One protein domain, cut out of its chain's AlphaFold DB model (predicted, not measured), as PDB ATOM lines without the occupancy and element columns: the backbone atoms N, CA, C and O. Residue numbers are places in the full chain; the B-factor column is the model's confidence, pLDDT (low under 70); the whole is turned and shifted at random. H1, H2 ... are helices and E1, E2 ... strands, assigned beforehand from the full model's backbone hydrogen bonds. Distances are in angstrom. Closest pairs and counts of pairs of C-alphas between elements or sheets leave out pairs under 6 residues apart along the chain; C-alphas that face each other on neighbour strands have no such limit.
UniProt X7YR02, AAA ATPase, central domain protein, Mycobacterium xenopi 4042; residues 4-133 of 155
ATOM      1  N   ALA A   4      32.450 -14.951  10.702       93.12
ATOM      2  CA  ALA A   4      31.426 -15.564  11.546       93.12
ATOM      3  C   ALA A   4      30.456 -14.534  12.153       93.12
ATOM      4  O   ALA A   4      29.251 -14.780  12.180       93.12
ATOM      5  N   SER A   5      30.956 -13.377  12.604       92.94
ATOM      6  CA  SER A   5      30.106 -12.297  13.123       92.94
ATOM      7  C   SER A   5      29.205 -11.711  12.033       92.94
ATOM      8  O   SER A   5      28.032 -11.462  12.295       92.94
ATOM      9  N   ASP A   6      29.706 -11.549  10.804       94.31
ATOM     10  CA  ASP A   6      28.901 -11.036   9.687       94.31
ATOM     11  C   ASP A   6      27.787 -12.030   9.292       94.31
ATOM     12  O   ASP A   6      26.646 -11.640   9.026       94.31
ATOM     13  N   LEU A   7      28.091 -13.334   9.311       95.25
ATOM     14  CA  LEU A   7      27.105 -14.401   9.109       95.25
ATOM     15  C   LEU A   7      26.057 -14.424  10.229       95.25
ATOM     16  O   LEU A   7      24.865 -14.575   9.955       95.25
ATOM     17  N   PHE A   8      26.477 -14.240  11.482       94.38
ATOM     18  CA  PHE A   8      25.564 -14.151  12.618       94.38
ATOM     19  C   PHE A   8      24.608 -12.957  12.491       94.38
ATOM     20  O   PHE A   8      23.400 -13.117  12.678       94.38
ATOM     21  N   ASP A   9      25.119 -11.791  12.090       94.19
ATOM     22  CA  ASP A   9      24.327 -10.573  11.882       94.19
ATOM     23  C   ASP A   9      23.283 -10.780  10.774       94.19
ATOM     24  O   ASP A   9      22.116 -10.406  10.932       94.19
ATOM     25  N   ALA A  10      23.657 -11.462   9.686       93.38
ATOM     26  CA  ALA A  10      22.725 -11.854   8.631       93.38
ATOM     27  C   ALA A  10      21.636 -12.823   9.135       93.38
ATOM     28  O   ALA A  10      20.461 -12.668   8.788       93.38
ATOM     29  N   GLY A  11      21.994 -13.785   9.993       93.19
ATOM     30  CA  GLY A  11      21.045 -14.696  10.644       93.19
ATOM     31  C   GLY A  11      20.066 -13.973  11.572       93.19
ATOM     32  O   GLY A  11      18.853 -14.175  11.485       93.19
ATOM     33  N   ALA A  12      20.568 -13.061  12.407       92.38
ATOM     34  CA  ALA A  12      19.755 -12.233  13.292       92.38
ATOM     35  C   ALA A  12      18.813 -11.302  12.506       92.38
ATOM     36  O   ALA A  12      17.644 -11.144  12.869       92.38
ATOM     37  N   ALA A  13      19.276 -10.734  11.390       91.75
ATOM     38  CA  ALA A  13      18.434  -9.961  10.481       91.75
ATOM     39  C   ALA A  13      17.340 -10.823   9.830       91.75
ATOM     40  O   ALA A  13      16.187 -10.396   9.775       91.75
ATOM     41  N   ALA A  14      17.662 -12.046   9.394       91.38
ATOM     42  CA  ALA A  14      16.690 -12.980   8.819       91.38
ATOM     43  C   ALA A  14      15.616 -13.417   9.834       91.38
ATOM     44  O   ALA A  14      14.465 -13.623   9.451       91.38
ATOM     45  N   LEU A  15      15.949 -13.489  11.127       89.38
ATOM     46  CA  LEU A  15      14.977 -13.678  12.213       89.38
ATOM     47  C   LEU A  15      14.131 -12.432  12.524       89.38
ATOM     48  O   LEU A  15      13.216 -12.510  13.340       89.38
ATOM     49  N   GLY A  16      14.423 -11.284  11.910       88.56
ATOM     50  CA  GLY A  16      13.751 -10.019  12.205       88.56
ATOM     51  C   GLY A  16      14.202  -9.363  13.516       88.56
ATOM     52  O   GLY A  16      13.520  -8.471  14.014       88.56
ATOM     53  N   LEU A  17      15.345  -9.770  14.085       86.00
ATOM     54  CA  LEU A  17      15.879  -9.184  15.324       86.00
ATOM     55  C   LEU A  17      16.517  -7.807  15.095       86.00
ATOM     56  O   LEU A  17      16.550  -6.988  16.008       86.00
ATOM     57  N   LEU A  18      17.008  -7.552  13.877       81.25
ATOM     58  CA  LEU A  18      17.699  -6.311  13.495       81.25
ATOM     59  C   LEU A  18      16.857  -5.374  12.613       81.25
ATOM     60  O   LEU A  18      17.306  -4.290  12.248       81.25
ATOM     61  N   GLY A  19      15.631  -5.766  12.261       67.69
ATOM     62  CA  GLY A  19      14.741  -4.969  11.421       67.69
ATOM     63  C   GLY A  19      13.343  -5.572  11.335       67.69
ATOM     64  O   GLY A  19      13.187  -6.785  11.380       67.69
ATOM     65  N   GLY A  20      12.316  -4.728  11.188       63.03
ATOM     66  CA  GLY A  20      10.893  -5.118  11.200       63.03
ATOM     67  C   GLY A  20      10.398  -5.906   9.975       63.03
ATOM     68  O   GLY A  20       9.235  -5.778   9.595       63.03
ATOM     69  N   GLY A  21      11.277  -6.664   9.316       73.88
ATOM     70  CA  GLY A  21      10.922  -7.575   8.230       73.88
ATOM     71  C   GLY A  21      10.191  -8.822   8.738       73.88
ATOM     72  O   GLY A  21      10.148  -9.101   9.935       73.88
ATOM     73  N   ARG A  22       9.603  -9.597   7.818       82.50
ATOM     74  CA  ARG A  22       9.009 -10.895   8.172       82.50
ATOM     75  C   ARG A  22      10.126 -11.895   8.500       82.50
ATOM     76  O   ARG A  22      11.029 -12.031   7.674       82.50
ATOM     77  N   PRO A  23      10.053 -12.606   9.637       87.44
ATOM     78  CA  PRO A  23      11.060 -13.592   9.999       87.44
ATOM     79  C   PRO A  23      11.068 -14.749   8.994       87.44
ATOM     80  O   PRO A  23      10.016 -15.292   8.651       87.44
ATOM     81  N   ASN A  24      12.259 -15.129   8.538       91.44
ATOM     82  CA  ASN A  24      12.503 -16.290   7.694       91.44
ATOM     83  C   ASN A  24      13.434 -17.269   8.417       91.44
ATOM     84  O   ASN A  24      14.661 -17.178   8.333       91.44
ATOM     85  N   THR A  25      12.825 -18.219   9.122       92.06
ATOM     86  CA  THR A  25      13.526 -19.200   9.954       92.06
ATOM     87  C   THR A  25      14.446 -20.117   9.149       92.06
ATOM     88  O   THR A  25      15.532 -20.444   9.613       92.06
ATOM     89  N   GLU A  26      14.068 -20.500   7.924       93.38
ATOM     90  CA  GLU A  26      14.909 -21.371   7.090       93.38
ATOM     91  C   GLU A  26      16.186 -20.649   6.642       93.38
ATOM     92  O   GLU A  26      17.280 -21.212   6.656       93.38
ATOM     93  N   GLN A  27      16.060 -19.376   6.266       93.56
ATOM     94  CA  GLN A  27      17.211 -18.565   5.888       93.56
ATOM     95  C   GLN A  27      18.109 -18.271   7.094       93.56
ATOM     96  O   GLN A  27      19.330 -18.380   6.986       93.56
ATOM     97  N   ALA A  28      17.514 -17.949   8.245       94.44
ATOM     98  CA  ALA A  28      18.249 -17.761   9.488       94.44
ATOM     99  C   ALA A  28      19.040 -19.015   9.882       94.44
ATOM    100  O   ALA A  28      20.220 -18.908  10.210       94.44
ATOM    101  N   LEU A  29      18.433 -20.203   9.764       95.56
ATOM    102  CA  LEU A  29      19.101 -21.474  10.039       95.56
ATOM    103  C   LEU A  29      20.364 -21.642   9.189       95.56
ATOM    104  O   LEU A  29      21.408 -21.995   9.723       95.56
ATOM    105  N   ARG A  30      20.301 -21.340   7.886       96.00
ATOM    106  CA  ARG A  30      21.471 -21.433   6.992       96.00
ATOM    107  C   ARG A  30      22.606 -20.519   7.452       96.00
ATOM    108  O   ARG A  30      23.745 -20.968   7.517       96.00
ATOM    109  N   TYR A  31      22.293 -19.275   7.813       96.19
ATOM    110  CA  TYR A  31      23.298 -18.332   8.304       96.19
ATOM    111  C   TYR A  31      23.900 -18.757   9.643       96.19
ATOM    112  O   TYR A  31      25.119 -18.715   9.787       96.19
ATOM    113  N   PHE A  32      23.090 -19.217  10.599       95.88
ATOM    114  CA  PHE A  32      23.608 -19.701  11.879       95.88
ATOM    115  C   PHE A  32      24.420 -20.987  11.738       95.88
ATOM    116  O   PHE A  32      25.423 -21.140  12.430       95.88
ATOM    117  N   THR A  33      24.042 -21.880  10.821       96.12
ATOM    118  CA  THR A  33      24.852 -23.052  10.475       96.12
ATOM    119  C   THR A  33      26.216 -22.618   9.957       96.12
ATOM    120  O   THR A  33      27.220 -23.004  10.553       96.12
ATOM    121  N   SER A  34      26.271 -21.736   8.955       96.12
ATOM    122  CA  SER A  34      27.547 -21.221   8.446       96.12
ATOM    123  C   SER A  34      28.354 -20.491   9.525       96.12
ATOM    124  O   SER A  34      29.540 -20.757   9.668       96.12
ATOM    125  N   ALA A  35      27.727 -19.650  10.355       95.69
ATOM    126  CA  ALA A  35      28.409 -18.972  11.460       95.69
ATOM    127  C   ALA A  35      29.006 -19.970  12.471       95.69
ATOM    128  O   ALA A  35      30.148 -19.805  12.893       95.69
ATOM    129  N   SER A  36      28.264 -21.032  12.813       95.31
ATOM    130  CA  SER A  36      28.713 -22.085  13.735       95.31
ATOM    131  C   SER A  36      29.831 -22.966  13.163       95.31
ATOM    132  O   SER A  36      30.634 -23.517  13.914       95.31
ATOM    133  N   GLU A  37      29.895 -23.100  11.837       95.00
ATOM    134  CA  GLU A  37      30.962 -23.815  11.134       95.00
ATOM    135  C   GLU A  37      32.231 -22.960  11.020       95.00
ATOM    136  O   GLU A  37      33.333 -23.479  11.205       95.00
ATOM    137  N   THR A  38      32.083 -21.654  10.773       95.81
ATOM    138  CA  THR A  38      33.198 -20.698  10.710       95.81
ATOM    139  C   THR A  38      33.805 -20.433  12.089       95.81
ATOM    140  O   THR A  38      35.029 -20.378  12.215       95.81
ATOM    141  N   ASP A  39      32.980 -20.293  13.131       94.50
ATOM    142  CA  ASP A  39      33.423 -20.169  14.521       94.50
ATOM    143  C   ASP A  39      32.704 -21.176  15.441       94.50
ATOM    144  O   ASP A  39      31.656 -20.881  16.027       94.50
ATOM    145  N   PRO A  40      33.300 -22.364  15.655       93.31
ATOM    146  CA  PRO A  40      32.734 -23.373  16.544       93.31
ATOM    147  C   PRO A  40      32.648 -22.959  18.022       93.31
ATOM    148  O   PRO A  40      31.974 -23.646  18.794       93.31
ATOM    149  N   GLN A  41      33.335 -21.887  18.444       93.25
ATOM    150  CA  GLN A  41      33.296 -21.362  19.817       93.25
ATOM    151  C   GLN A  41      32.206 -20.292  20.015       93.25
ATOM    152  O   GLN A  41      32.017 -19.799  21.135       93.25
ATOM    153  N   MET A  42      31.460 -19.949  18.963       93.94
ATOM    154  CA  MET A  42      30.378 -18.972  19.010       93.94
ATOM    155  C   MET A  42      29.082 -19.598  19.546       93.94
ATOM    156  O   MET A  42      28.292 -20.175  18.799       93.94
ATOM    157  N   CYS A  43      28.830 -19.457  20.852       94.25
ATOM    158  CA  CYS A  43      27.633 -20.002  21.508       94.25
ATOM    159  C   CYS A  43      26.333 -19.507  20.885       94.25
ATOM    160  O   CYS A  43      25.427 -20.301  20.631       94.25
ATOM    161  N   ASP A  44      26.269 -18.216  20.569       93.75
ATOM    162  CA  ASP A  44      25.064 -17.609  20.016       93.75
ATOM    163  C   ASP A  44      24.696 -18.179  18.642       93.75
ATOM    164  O   ASP A  44      23.511 -18.313  18.350       93.75
ATOM    165  N   ALA A  45      25.668 -18.609  17.827       95.38
ATOM    166  CA  ALA A  45      25.379 -19.277  16.559       95.38
ATOM    167  C   ALA A  45      24.667 -20.620  16.787       95.38
ATOM    168  O   ALA A  45      23.647 -20.896  16.154       95.38
ATOM    169  N   TRP A  46      25.132 -21.427  17.746       96.06
ATOM    170  CA  TRP A  46      24.470 -22.684  18.108       96.06
ATOM    171  C   TRP A  46      23.078 -22.452  18.709       96.06
ATOM    172  O   TRP A  46      22.125 -23.141  18.348       96.06
ATOM    173  N   LEU A  47      22.924 -21.436  19.564       94.06
ATOM    174  CA  LEU A  47      21.617 -21.037  20.097       94.06
ATOM    175  C   LEU A  47      20.670 -20.541  18.991       94.06
ATOM    176  O   LEU A  47      19.471 -20.805  19.052       94.06
ATOM    177  N   GLY A  48      21.196 -19.877  17.960       93.81
ATOM    178  CA  GLY A  48      20.437 -19.433  16.791       93.81
ATOM    179  C   GLY A  48      19.905 -20.603  15.967       93.81
ATOM    180  O   GLY A  48      18.750 -20.577  15.539       93.81
ATOM    181  N   ARG A  49      20.697 -21.673  15.820       95.12
ATOM    182  CA  ARG A  49      20.246 -22.938  15.213       95.12
ATOM    183  C   ARG A  49      19.098 -23.560  16.009       95.12
ATOM    184  O   ARG A  49      18.055 -23.854  15.426       95.12
ATOM    185  N   MET A  50      19.232 -23.637  17.336       93.75
ATOM    186  CA  MET A  50      18.159 -24.112  18.225       93.75
ATOM    187  C   MET A  50      16.891 -23.255  18.108       93.75
ATOM    188  O   MET A  50      15.780 -23.782  18.054       93.75
ATOM    189  N   LEU A  51      17.038 -21.929  17.999       92.06
ATOM    190  CA  LEU A  51      15.919 -21.004  17.793       92.06
ATOM    191  C   LEU A  51      15.174 -21.277  16.480       92.06
ATOM    192  O   LEU A  51      13.964 -21.070  16.390       92.06
ATOM    193  N   CYS A  52      15.898 -21.758  15.468       92.44
ATOM    194  CA  CYS A  52      15.341 -22.140  14.179       92.44
ATOM    195  C   CYS A  52      14.738 -23.556  14.157       92.44
ATOM    196  O   CYS A  52      14.207 -23.968  13.127       92.44
ATOM    197  N   GLY A  53      14.784 -24.282  15.278       89.25
ATOM    198  CA  GLY A  53      14.247 -25.636  15.421       89.25
ATOM    199  C   GLY A  53      15.277 -26.756  15.258       89.25
ATOM    200  O   GLY A  53      14.907 -27.924  15.376       89.25
ATOM    201  N   ASP A  54      16.553 -26.431  15.031       89.69
ATOM    202  CA  ASP A  54      17.641 -27.410  14.999       89.69
ATOM    203  C   ASP A  54      18.084 -27.745  16.432       89.69
ATOM    204  O   ASP A  54      19.003 -27.150  16.997       89.69
ATOM    205  N   ASN A  55      17.349 -28.677  17.039       85.25
ATOM    206  CA  ASN A  55      17.556 -29.161  18.404       85.25
ATOM    207  C   ASN A  55      18.244 -30.534  18.430       85.25
ATOM    208  O   ASN A  55      18.010 -31.339  19.336       85.25
ATOM    209  N   GLU A  56      19.064 -30.835  17.423       89.06
ATOM    210  CA  GLU A  56      19.845 -32.066  17.407       89.06
ATOM    211  C   GLU A  56      20.827 -32.128  18.583       89.06
ATOM    212  O   GLU A  56      21.352 -31.121  19.066       89.06
ATOM    213  N   SER A  57      21.128 -33.351  19.020       87.44
ATOM    214  CA  SER A  57      21.977 -33.614  20.180       87.44
ATOM    215  C   SER A  57      23.342 -32.933  20.108       87.44
ATOM    216  O   SER A  57      23.797 -32.287  21.053       87.44
ATOM    217  N   GLN A  58      23.978 -33.034  18.945       90.75
ATOM    218  CA  GLN A  58      25.269 -32.414  18.675       90.75
ATOM    219  C   GLN A  58      25.230 -30.886  18.809       90.75
ATOM    220  O   GLN A  58      26.200 -30.295  19.274       90.75
ATOM    221  N   ILE A  59      24.115 -30.248  18.458       93.38
ATOM    222  CA  ILE A  59      23.951 -28.790  18.489       93.38
ATOM    223  C   ILE A  59      23.818 -28.309  19.925       93.38
ATOM    224  O   ILE A  59      24.527 -27.389  20.333       93.38
ATOM    225  N   VAL A  60      22.996 -28.999  20.720       92.19
ATOM    226  CA  VAL A  60      22.841 -28.720  22.152       92.19
ATOM    227  C   VAL A  60      24.172 -28.908  22.886       92.19
ATOM    228  O   VAL A  60      24.573 -28.047  23.672       92.19
ATOM    229  N   TYR A  61      24.904 -29.985  22.588       92.31
ATOM    230  CA  TYR A  61      26.226 -30.226  23.172       92.31
ATOM    231  C   TYR A  61      27.240 -29.141  22.785       92.31
ATOM    232  O   TYR A  61      27.959 -28.624  23.643       92.31
ATOM    233  N   ARG A  62      27.288 -28.741  21.506       94.38
ATOM    234  CA  ARG A  62      28.179 -27.669  21.037       94.38
ATOM    235  C   ARG A  62      27.854 -26.341  21.714       94.38
ATOM    236  O   ARG A  62      28.779 -25.709  22.224       94.38
ATOM    237  N   ALA A  63      26.574 -25.973  21.800       93.62
ATOM    238  CA  ALA A  63      26.117 -24.786  22.521       93.62
ATOM    239  C   ALA A  63      26.568 -24.813  23.990       93.62
ATOM    240  O   ALA A  63      27.119 -23.832  24.494       93.62
ATOM    241  N   TRP A  64      26.394 -25.952  24.668       92.56
ATOM    242  CA  TRP A  64      26.817 -26.128  26.056       92.56
ATOM    243  C   TRP A  64      28.341 -26.036  26.231       92.56
ATOM    244  O   TRP A  64      28.820 -25.412  27.184       92.56
ATOM    245  N   ASN A  65      29.122 -26.595  25.307       92.25
ATOM    246  CA  ASN A  65      30.582 -26.559  25.369       92.25
ATOM    247  C   ASN A  65      31.129 -25.122  25.292       92.25
ATOM    248  O   ASN A  65      32.066 -24.776  26.005       92.25
ATOM    249  N   CYS A  66      30.504 -24.257  24.491       93.00
ATOM    250  CA  CYS A  66      30.882 -22.847  24.370       93.00
ATOM    251  C   CYS A  66      30.034 -21.889  25.229       93.00
ATOM    252  O   CYS A  66      30.136 -20.678  25.070       93.00
ATOM    253  N   ARG A  67      29.271 -22.381  26.219       91.75
ATOM    254  CA  ARG A  67      28.379 -21.585  27.102       91.75
ATOM    255  C   ARG A  67      28.999 -20.340  27.755       91.75
ATOM    256  O   ARG A  67      28.283 -19.471  28.253       91.75
ATOM    257  N   GLN A  68      30.326 -20.249  27.812       88.75
ATOM    258  CA  GLN A  68      31.036 -19.081  28.334       88.75
ATOM    259  C   GLN A  68      30.823 -17.827  27.469       88.75
ATOM    260  O   GLN A  68      30.710 -16.741  28.035       88.75
ATOM    261  N   SER A  69      30.692 -17.979  26.144       89.06
ATOM    262  CA  SER A  69      30.443 -16.892  25.181       89.06
ATOM    263  C   SER A  69      28.951 -16.606  24.943       89.06
ATOM    264  O   SER A  69      28.604 -15.842  24.048       89.06
ATOM    265  N   MET A  70      28.059 -17.194  25.749       88.75
ATOM    266  CA  MET A  70      26.610 -17.005  25.641       88.75
ATOM    267  C   MET A  70      26.214 -15.522  25.729       88.75
ATOM    268  O   MET A  70      26.624 -14.818  26.655       88.75
ATOM    269  N   HIS A  71      25.377 -15.096  24.785       89.00
ATOM    270  CA  HIS A  71      24.854 -13.746  24.560       89.00
ATOM    271  C   HIS A  71      25.873 -12.678  24.142       89.00
ATOM    272  O   HIS A  71      25.498 -11.509  24.035       89.00
ATOM    273  N   ALA A  72      27.135 -13.030  23.886       91.19
ATOM    274  CA  ALA A  72      28.151 -12.061  23.485       91.19
ATOM    275  C   ALA A  72      27.811 -11.349  22.159       91.19
ATOM    276  O   ALA A  72      27.896 -10.123  22.085       91.19
ATOM    277  N   GLU A  73      27.372 -12.088  21.138       91.38
ATOM    278  CA  GLU A  73      27.072 -11.544  19.808       91.38
ATOM    279  C   GLU A  73      25.712 -10.836  19.776       91.38
ATOM    280  O   GLU A  73      25.570  -9.780  19.159       91.38
ATOM    281  N   ILE A  74      24.716 -11.343  20.509       89.62
ATOM    282  CA  ILE A  74      23.410 -10.671  20.639       89.62
ATOM    283  C   ILE A  74      23.543  -9.317  21.345       89.62
ATOM    284  O   ILE A  74      22.968  -8.323  20.898       89.62
ATOM    285  N   ILE A  75      24.344  -9.254  22.415       90.69
ATOM    286  CA  ILE A  75      24.634  -7.994  23.108       90.69
ATOM    287  C   ILE A  75      25.438  -7.058  22.198       90.69
ATOM    288  O   ILE A  75      25.145  -5.862  22.165       90.69
ATOM    289  N   ARG A  76      26.401  -7.580  21.417       92.44
ATOM    290  CA  ARG A  76      27.151  -6.795  20.418       92.44
ATOM    291  C   ARG A  76      26.218  -6.116  19.412       92.44
ATOM    292  O   ARG A  76      26.447  -4.964  19.055       92.44
ATOM    293  N   LEU A  77      25.169  -6.813  18.990       89.62
ATOM    294  CA  LEU A  77      24.150  -6.312  18.071       89.62
ATOM    295  C   LEU A  77      23.170  -5.300  18.689       89.62
ATOM    296  O   LEU A  77      22.345  -4.731  17.977       89.62
ATOM    297  N   GLY A  78      23.226  -5.072  20.004       88.00
ATOM    298  CA  GLY A  78      22.278  -4.207  20.711       88.00
ATOM    299  C   GLY A  78      20.879  -4.815  20.856       88.00
ATOM    300  O   GLY A  78      19.929  -4.105  21.192       88.00
ATOM    301  N   VAL A  79      20.738  -6.122  20.623       87.06
ATOM    302  CA  VAL A  79      19.478  -6.849  20.788       87.06
ATOM    303  C   VAL A  79      19.369  -7.320  22.237       87.06
ATOM    304  O   VAL A  79      20.326  -7.817  22.829       87.06
ATOM    305  N   SER A  80      18.185  -7.171  22.836       84.44
ATOM    306  CA  SER A  80      17.949  -7.717  24.175       84.44
ATOM    307  C   SER A  80      17.942  -9.252  24.120       84.44
ATOM    308  O   SER A  80      17.188  -9.807  23.314       84.44
ATOM    309  N   PRO A  81      18.675  -9.952  25.011       82.00
ATOM    310  CA  PRO A  81      18.642 -11.415  25.107       82.00
ATOM    311  C   PRO A  81      17.232 -12.000  25.275       82.00
ATOM    312  O   PRO A  81      16.988 -13.141  24.904       82.00
ATOM    313  N   ALA A  82      16.270 -11.206  25.763       81.44
ATOM    314  CA  ALA A  82      14.871 -11.614  25.881       81.44
ATOM    315  C   ALA A  82      14.186 -11.916  24.531       81.44
ATOM    316  O   ALA A  82      13.207 -12.656  24.502       81.44
ATOM    317  N   TYR A  83      14.684 -11.370  23.416       83.19
ATOM    318  CA  TYR A  83      14.189 -11.701  22.072       83.19
ATOM    319  C   TYR A  83      14.888 -12.925  21.464       83.19
ATOM    320  O   TYR A  83      14.476 -13.409  20.414       83.19
ATOM    321  N   PHE A  84      15.924 -13.442  22.128       85.88
ATOM    322  CA  PHE A  84      16.757 -14.541  21.657       85.88
ATOM    323  C   PHE A  84      16.779 -15.672  22.690       85.88
ATOM    324  O   PHE A  84      17.769 -15.914  23.376       85.88
ATOM    325  N   MET A  85      15.633 -16.342  22.826       87.25
ATOM    326  CA  MET A  85      15.418 -17.388  23.827       87.25
ATOM    327  C   MET A  85      15.021 -18.701  23.145       87.25
ATOM    328  O   MET A  85      13.827 -18.921  22.900       87.25
ATOM    329  N   PRO A  86      15.985 -19.582  22.818       88.81
ATOM    330  CA  PRO A  86      15.653 -20.908  22.320       88.81
ATOM    331  C   PRO A  86      14.907 -21.684  23.399       88.81
ATOM    332  O   PRO A  86      15.098 -21.465  24.597       88.81
ATOM    333  N   LYS A  87      14.015 -22.568  22.968       89.94
ATOM    334  CA  LYS A  87      13.182 -23.372  23.857       89.94
ATOM    335  C   LYS A  87      13.505 -24.839  23.659       89.94
ATOM    336  O   LYS A  87      13.760 -25.265  22.535       89.94
ATOM    337  N   PHE A  88      13.455 -25.600  24.740       87.81
ATOM    338  CA  PHE A  88      13.513 -27.052  24.683       87.81
ATOM    339  C   PHE A  88      12.321 -27.635  25.435       87.81
ATOM    340  O   PHE A  88      11.899 -27.095  26.458       87.81
ATOM    341  N   ASP A  89      11.780 -28.734  24.917       86.19
ATOM    342  CA  ASP A  89      10.724 -29.478  25.599       86.19
ATOM    343  C   ASP A  89      11.262 -29.992  26.936       86.19
ATOM    344  O   ASP A  89      12.353 -30.536  26.976       86.19
ATOM    345  N   ILE A  90      10.514 -29.869  28.024       84.75
ATOM    346  CA  ILE A  90      10.786 -30.510  29.321       84.75
ATOM    347  C   ILE A  90       9.680 -31.484  29.717       84.75
ATOM    348  O   ILE A  90       9.813 -32.188  30.714       84.75
ATOM    349  N   GLY A  91       8.598 -31.563  28.944       79.81
ATOM    350  CA  GLY A  91       7.493 -32.466  29.238       79.81
ATOM    351  C   GLY A  91       7.740 -33.910  28.810       79.81
ATOM    352  O   GLY A  91       6.818 -34.722  28.876       79.81
ATOM    353  N   MET A  92       8.972 -34.245  28.409       74.06
ATOM    354  CA  MET A  92       9.435 -35.606  28.109       74.06
ATOM    355  C   MET A  92       8.605 -36.285  27.007       74.06
ATOM    356  O   MET A  92       8.455 -37.504  26.997       74.06
ATOM    357  N   GLY A  93       8.026 -35.492  26.098       71.69
ATOM    358  CA  GLY A  93       7.095 -35.966  25.070       71.69
ATOM    359  C   GLY A  93       5.698 -36.365  25.575       71.69
ATOM    360  O   GLY A  93       4.884 -36.827  24.781       71.69
ATOM    361  N   ILE A  94       5.406 -36.190  26.869       75.94
ATOM    362  CA  ILE A  94       4.102 -36.489  27.488       75.94
ATOM    363  C   ILE A  94       3.246 -35.223  27.578       75.94
ATOM    364  O   ILE A  94       2.043 -35.255  27.323       75.94
ATOM    365  N   VAL A  95       3.865 -34.097  27.934       77.25
ATOM    366  CA  VAL A  95       3.215 -32.784  28.023       77.25
ATOM    367  C   VAL A  95       3.951 -31.826  27.093       77.25
ATOM    368  O   VAL A  95       5.172 -31.842  27.053       77.25
ATOM    369  N   ALA A  96       3.234 -30.981  26.350       76.31
ATOM    370  CA  ALA A  96       3.856 -29.917  25.563       76.31
ATOM    371  C   ALA A  96       4.267 -28.766  26.495       76.31
ATOM    372  O   ALA A  96       3.541 -27.779  26.639       76.31
ATOM    373  N   LEU A  97       5.385 -28.945  27.201       84.88
ATOM    374  CA  LEU A  97       5.918 -27.960  28.133       84.88
ATOM    375  C   LEU A  97       7.297 -27.519  27.660       84.88
ATOM    376  O   LEU A  97       8.265 -28.257  27.795       84.88
ATOM    377  N   ASP A  98       7.376 -26.296  27.148       87.12
ATOM    378  CA  ASP A  98       8.617 -25.715  26.649       87.12
ATOM    379  C   ASP A  98       9.288 -24.844  27.713       87.12
ATOM    380  O   ASP A  98       8.685 -23.906  28.243       87.12
ATOM    381  N   GLN A  99      10.566 -25.102  27.973       87.81
ATOM    382  CA  GLN A  99      11.401 -24.284  28.843       87.81
ATOM    383  C   GLN A  99      12.258 -23.325  27.998       87.81
ATOM    384  O   GLN A  99      13.072 -23.786  27.194       87.81
ATOM    385  N   PRO A 100      12.129 -21.993  28.169       89.31
ATOM    386  CA  PRO A 100      13.025 -21.039  27.526       89.31
ATOM    387  C   PRO A 100      14.411 -21.055  28.179       89.31
ATOM    388  O   PRO A 100      14.530 -21.056  29.408       89.31
ATOM    389  N   ILE A 101      15.452 -21.020  27.349       87.94
ATOM    390  CA  ILE A 101      16.860 -20.960  27.744       87.94
ATOM    391  C   ILE A 101      17.262 -19.489  27.865       87.94
ATOM    392  O   ILE A 101      17.432 -18.798  26.864       87.94
ATOM    393  N   TYR A 102      17.393 -19.010  29.102       85.88
ATOM    394  CA  TYR A 102      17.778 -17.626  29.415       85.88
ATOM    395  C   TYR A 102      19.130 -17.508  30.119       85.88
ATOM    396  O   TYR A 102      19.667 -16.413  30.254       85.88
ATOM    397  N   ASP A 103      19.667 -18.622  30.611       86.12
ATOM    398  CA  ASP A 103      20.965 -18.662  31.264       86.12
ATOM    399  C   ASP A 103      21.708 -19.972  30.959       86.12
ATOM    400  O   ASP A 103      21.189 -20.916  30.351       86.12
ATOM    401  N   ARG A 104      22.960 -20.021  31.417       89.00
ATOM    402  CA  ARG A 104      23.856 -21.172  31.252       89.00
ATOM    403  C   ARG A 104      23.384 -22.408  32.029       89.00
ATOM    404  O   ARG A 104      23.706 -23.530  31.639       89.00
ATOM    405  N   GLY A 105      22.664 -22.219  33.134       88.62
ATOM    406  CA  GLY A 105      22.128 -23.307  33.950       88.62
ATOM    407  C   GLY A 105      21.009 -24.034  33.215       88.62
ATOM    408  O   GLY A 105      21.047 -25.254  33.084       88.62
ATOM    409  N   VAL A 106      20.076 -23.290  32.630       89.31
ATOM    410  CA  VAL A 106      18.995 -23.827  31.806       89.31
ATOM    411  C   VAL A 106      19.537 -24.474  30.528       89.31
ATOM    412  O   VAL A 106      19.059 -25.540  30.148       89.31
ATOM    413  N   LEU A 107      20.588 -23.920  29.916       90.12
ATOM    414  CA  LEU A 107      21.286 -24.590  28.810       90.12
ATOM    415  C   LEU A 107      21.896 -25.937  29.245       90.12
ATOM    416  O   LEU A 107      21.858 -26.911  28.498       90.12
ATOM    417  N   THR A 108      22.417 -26.017  30.472       91.50
ATOM    418  CA  THR A 108      22.911 -27.282  31.042       91.50
ATOM    419  C   THR A 108      21.770 -28.280  31.237       91.50
ATOM    420  O   THR A 108      21.922 -29.448  30.891       91.50
ATOM    421  N   LEU A 109      20.596 -27.833  31.695       90.94
ATOM    422  CA  LEU A 109      19.406 -28.689  31.794       90.94
ATOM    423  C   LEU A 109      18.945 -29.220  30.429       90.94
ATOM    424  O   LEU A 109      18.531 -30.377  30.343       90.94
ATOM    425  N   ALA A 110      19.051 -28.413  29.370       90.69
ATOM    426  CA  ALA A 110      18.746 -28.859  28.012       90.69
ATOM    427  C   ALA A 110      19.650 -30.029  27.586       90.69
ATOM    428  O   ALA A 110      19.152 -31.032  27.070       90.69
ATOM    429  N   LEU A 111      20.955 -29.950  27.879       90.50
ATOM    430  CA  LEU A 111      21.896 -31.044  27.627       90.50
ATOM    431  C   LEU A 111      21.590 -32.280  28.488       90.50
ATOM    432  O   LEU A 111      21.525 -33.388  27.964       90.50
ATOM    433  N   VAL A 112      21.337 -32.104  29.788       92.31
ATOM    434  CA  VAL A 112      20.982 -33.208  30.702       92.31
ATOM    435  C   VAL A 112      19.759 -33.966  30.193       92.31
ATOM    436  O   VAL A 112      19.763 -35.196  30.140       92.31
ATOM    437  N   ARG A 113      18.715 -33.243  29.774       90.06
ATOM    438  CA  ARG A 113      17.525 -33.860  29.189       90.06
ATOM    439  C   ARG A 113      17.871 -34.627  27.915       90.06
ATOM    440  O   ARG A 113      17.372 -35.730  27.720       90.06
ATOM    441  N   MET A 114      18.687 -34.046  27.041       88.31
ATOM    442  CA  MET A 114      19.102 -34.678  25.791       88.31
ATOM    443  C   MET A 114      19.869 -35.988  26.037       88.31
ATOM    444  O   MET A 114      19.584 -36.975  25.366       88.31
ATOM    445  N   LEU A 115      20.761 -36.032  27.030       89.94
ATOM    446  CA  LEU A 115      21.479 -37.247  27.436       89.94
ATOM    447  C   LEU A 115      20.539 -38.301  28.047       89.94
ATOM    448  O   LEU A 115      20.605 -39.479  27.696       89.94
ATOM    449  N   ALA A 116      19.610 -37.877  28.910       89.19
ATOM    450  CA  ALA A 116      18.658 -38.770  29.572       89.19
ATOM    451  C   ALA A 116      17.594 -39.354  28.624       89.19
ATOM    452  O   ALA A 116      17.100 -40.455  28.861       89.19
ATOM    453  N   MET A 117      17.228 -38.611  27.575       86.62
ATOM    454  CA  MET A 117      16.255 -39.011  26.547       86.62
ATOM    455  C   MET A 117      16.913 -39.562  25.277       86.62
ATOM    456  O   MET A 117      16.213 -39.896  24.319       86.62
ATOM    457  N   GLY A 118      18.246 -39.625  25.246       83.56
ATOM    458  CA  GLY A 118      19.004 -40.207  24.148       83.56
ATOM    459  C   GLY A 118      18.706 -41.695  23.971       83.56
ATOM    460  O   GLY A 118      18.137 -42.351  24.843       83.56
ATOM    461  N   ASN A 119      19.101 -42.242  22.823       83.44
ATOM    462  CA  ASN A 119      18.994 -43.670  22.548       83.44
ATOM    463  C   ASN A 119      20.365 -44.223  22.107       83.44
ATOM    464  O   ASN A 119      20.748 -43.988  20.957       83.44
ATOM    465  N   PRO A 120      21.106 -44.943  22.975       86.06
ATOM    466  CA  PRO A 120      20.759 -45.304  24.356       86.06
ATOM    467  C   PRO A 120      20.824 -44.106  25.327       86.06
ATOM    468  O   PRO A 120      21.563 -43.157  25.064       86.06
ATOM    469  N   PRO A 121      20.075 -44.138  26.445       87.56
ATOM    470  CA  PRO A 121      20.130 -43.078  27.444       87.56
ATOM    471  C   PRO A 121      21.411 -43.182  28.282       87.56
ATOM    472  O   PRO A 121      21.702 -44.240  28.844       87.56
ATOM    473  N   ASP A 122      22.147 -42.075  28.410       90.38
ATOM    474  CA  ASP A 122      23.329 -41.984  29.276       90.38
ATOM    475  C   ASP A 122      22.992 -41.217  30.558       90.38
ATOM    476  O   ASP A 122      23.163 -40.002  30.683       90.38
ATOM    477  N   TYR A 123      22.466 -41.949  31.540       89.88
ATOM    478  CA  TYR A 123      22.115 -41.368  32.835       89.88
ATOM    479  C   TYR A 123      23.338 -40.966  33.661       89.88
ATOM    480  O   TYR A 123      23.222 -40.086  34.513       89.88
ATOM    481  N   HIS A 124      24.490 -41.598  33.433       91.38
ATOM    482  CA  HIS A 124      25.700 -41.304  34.190       91.38
ATOM    483  C   HIS A 124      26.249 -39.934  33.782       91.38
ATOM    484  O   HIS A 124      26.429 -39.061  34.631       91.38
ATOM    485  N   GLU A 125      26.433 -39.705  32.482       88.62
ATOM    486  CA  GLU A 125      26.874 -38.410  31.962       88.62
ATOM    487  C   GLU A 125      25.851 -37.304  32.253       88.62
ATOM    488  O   GLU A 125      26.222 -36.187  32.623       88.62
ATOM    489  N   ALA A 126      24.553 -37.619  32.180       89.19
ATOM    490  CA  ALA A 126      23.497 -36.680  32.546       89.19
ATOM    491  C   ALA A 126      23.603 -36.235  34.016       89.19
ATOM    492  O   ALA A 126      23.452 -35.050  34.316       89.19
ATOM    493  N   GLN A 127      23.886 -37.158  34.941       91.00
ATOM    494  CA  GLN A 127      24.056 -36.840  36.361       91.00
ATOM    495  C   GLN A 127      25.308 -36.003  36.631       91.00
ATOM    496  O   GLN A 127      25.237 -35.065  37.425       91.00
ATOM    497  N   GLU A 128      26.434 -36.311  35.986       90.38
ATOM    498  CA  GLU A 128      27.658 -35.510  36.118       90.38
ATOM    499  C   GLU A 128      27.452 -34.092  35.575       90.38
ATOM    500  O   GLU A 128      27.708 -33.112  36.275       90.38
ATOM    501  N   THR A 129      26.863 -33.976  34.385       88.56
ATOM    502  CA  THR A 129      26.527 -32.685  33.768       88.56
ATOM    503  C   THR A 129      25.570 -31.871  34.646       88.56
ATOM    504  O   THR A 129      25.726 -30.658  34.796       88.56
ATOM    505  N   LEU A 130      24.596 -32.522  35.291       87.88
ATOM    506  CA  LEU A 130      23.656 -31.856  36.193       87.88
ATOM    507  C   LEU A 130      24.346 -31.268  37.431       87.88
ATOM    508  O   LEU A 130      23.929 -30.215  37.908       87.88
ATOM    509  N   LYS A 131      25.411 -31.896  37.943       87.12
ATOM    510  CA  LYS A 131      26.185 -31.354  39.074       87.12
ATOM    511  C   LYS A 131      26.915 -30.060  38.708       87.12
ATOM    512  O   LYS A 131      27.135 -29.221  39.579       87.12
ATOM    513  N   GLU A 132      27.269 -29.876  37.435       81.38
ATOM    514  CA  GLU A 132      27.857 -28.626  36.940       81.38
ATOM    515  C   GLU A 132      26.839 -27.492  36.802       81.38
ATOM    516  O   GLU A 132      27.224 -26.315  36.776       81.38
ATOM    517  N   ALA A 133      25.546 -27.824  36.714       72.94
ATOM    518  CA  ALA A 133      24.488 -26.834  36.663       72.94
ATOM    519  C   ALA A 133      24.467 -26.076  37.993       72.94
ATOM    520  O   ALA A 133      23.895 -26.505  38.995       72.94
TER     521      ALA A 133
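Overview. This is residues 4 to 133 of the 155 residues of the protein "AAA ATPase, central domain protein" of Mycobacterium xenopi 4042 (UniProt X7YR02). Six helices stand one after another along a stepped path, H1, H2, H3, H4, H6 and H7, each packing on the next and running the opposite way, with H3 and H4 in the middle and H1 and H7 at the two ends. Between H4 and H6 the chain folds back to place the short H5 near H1 and H3, then returns to form a small hairpin of E1 and E2 beside H6, its turn of residues 90 to 97 pointing outward. The printed part has 130 residues with seven named helices and two named strands, in the order H1 H2 H3 H4 H5 E1 E2 H6 H7; the sheet's order is E1 - E2, antiparallel, and the class is mostly helix. The whole is compact, with a radius of gyration of the C-alphas of 14.5 A, and spans 42 by 29 by 23 A.

Arrangement. H1, residues 4 to 14, and H2, residues 25 to 38, form a helical hairpin and touch, the closest C-alphas being those of Gly 11 and Ala 28, 4.3 A apart; they run opposite ways at a shallow tilt of 7 degrees. H3, residues 43 to 51, makes a second hairpin with H2, opposite ways at a shallow tilt of 26 degrees; their closest C-alphas are those of Phe 32 and Ala 45, 5.0 A. H1 and H3 are close but not clearly touching, with the C-alphas of Phe 8 and Ala 45 closest at 6.5 A. H3 also forms a hairpin with H4, residues 57 to 65, opposite ways at a shallow tilt of 33 degrees, only just short of steep; the C-alphas of Cys 43 and Ala 63 are closest, 5.1 A. H5, residues 72 to 76, is apart from H4 and only just touches H3, with 3 pairs of C-alphas within 8 A, the closest those of Asp 44 and Glu 73, 6.4 A. H3, touching H2, H4 and H5, is the hub. E1, residues 87 to 89, and E2, residues 98 to 100, form an antiparallel hairpin with 149 degrees between their directions; N 88 and O 99 are 3.1 A apart and N 99 and O 88 2.8 A, both within hydrogen-bond range. H6, residues 104 to 116, comes closest to E1 at the C-alphas of Phe 88 and Ala 110, 6.5 A. H6 touches H4, opposite ways at a shallow tilt of 34 degrees, only just short of steep, with the C-alphas of Val 60 and Leu 111 closest at 6.0 A. H6 and H7, residues 123 to 132, form the last hairpin, opposite ways at a shallow tilt of 8 degrees; the C-alphas of Val 112 and Ala 126 are closest, 4.7 A. H1 and H7 are apart. In H1, H2, H3, H4, H5, H6 and H7 every O i to N i+4 pair is within hydrogen-bond range.

Along the chain. H1 begins at C-alpha 4, at (31.426, -15.564, 11.546), and is 15.2 A long from first to last C-alpha. H2, the longest helix with 14 residues, measures 19.7 A. H3 and H4 have 9 residues and 12.3 A each, and H5 has 5 residues. E1 and E2 have 3 residues each; C-alpha 87 is at (13.182, -23.372, 23.857). H6 is 18.4 A long and H7 14.6 A, ending at C-alpha 132, at (27.857, -28.626, 36.940).

Size, cuts and confidence. The two C-alphas farthest apart are those of Gly 20 and His 124, 45.4 A. The printed part, residues 4 to 133, has no cut. No link is long; those from H2 to H3, H3 to H4 and E2 to H6 are tight. The mean pLDDT of the printed part is 89.1, and residues 19 to 20 are under 70.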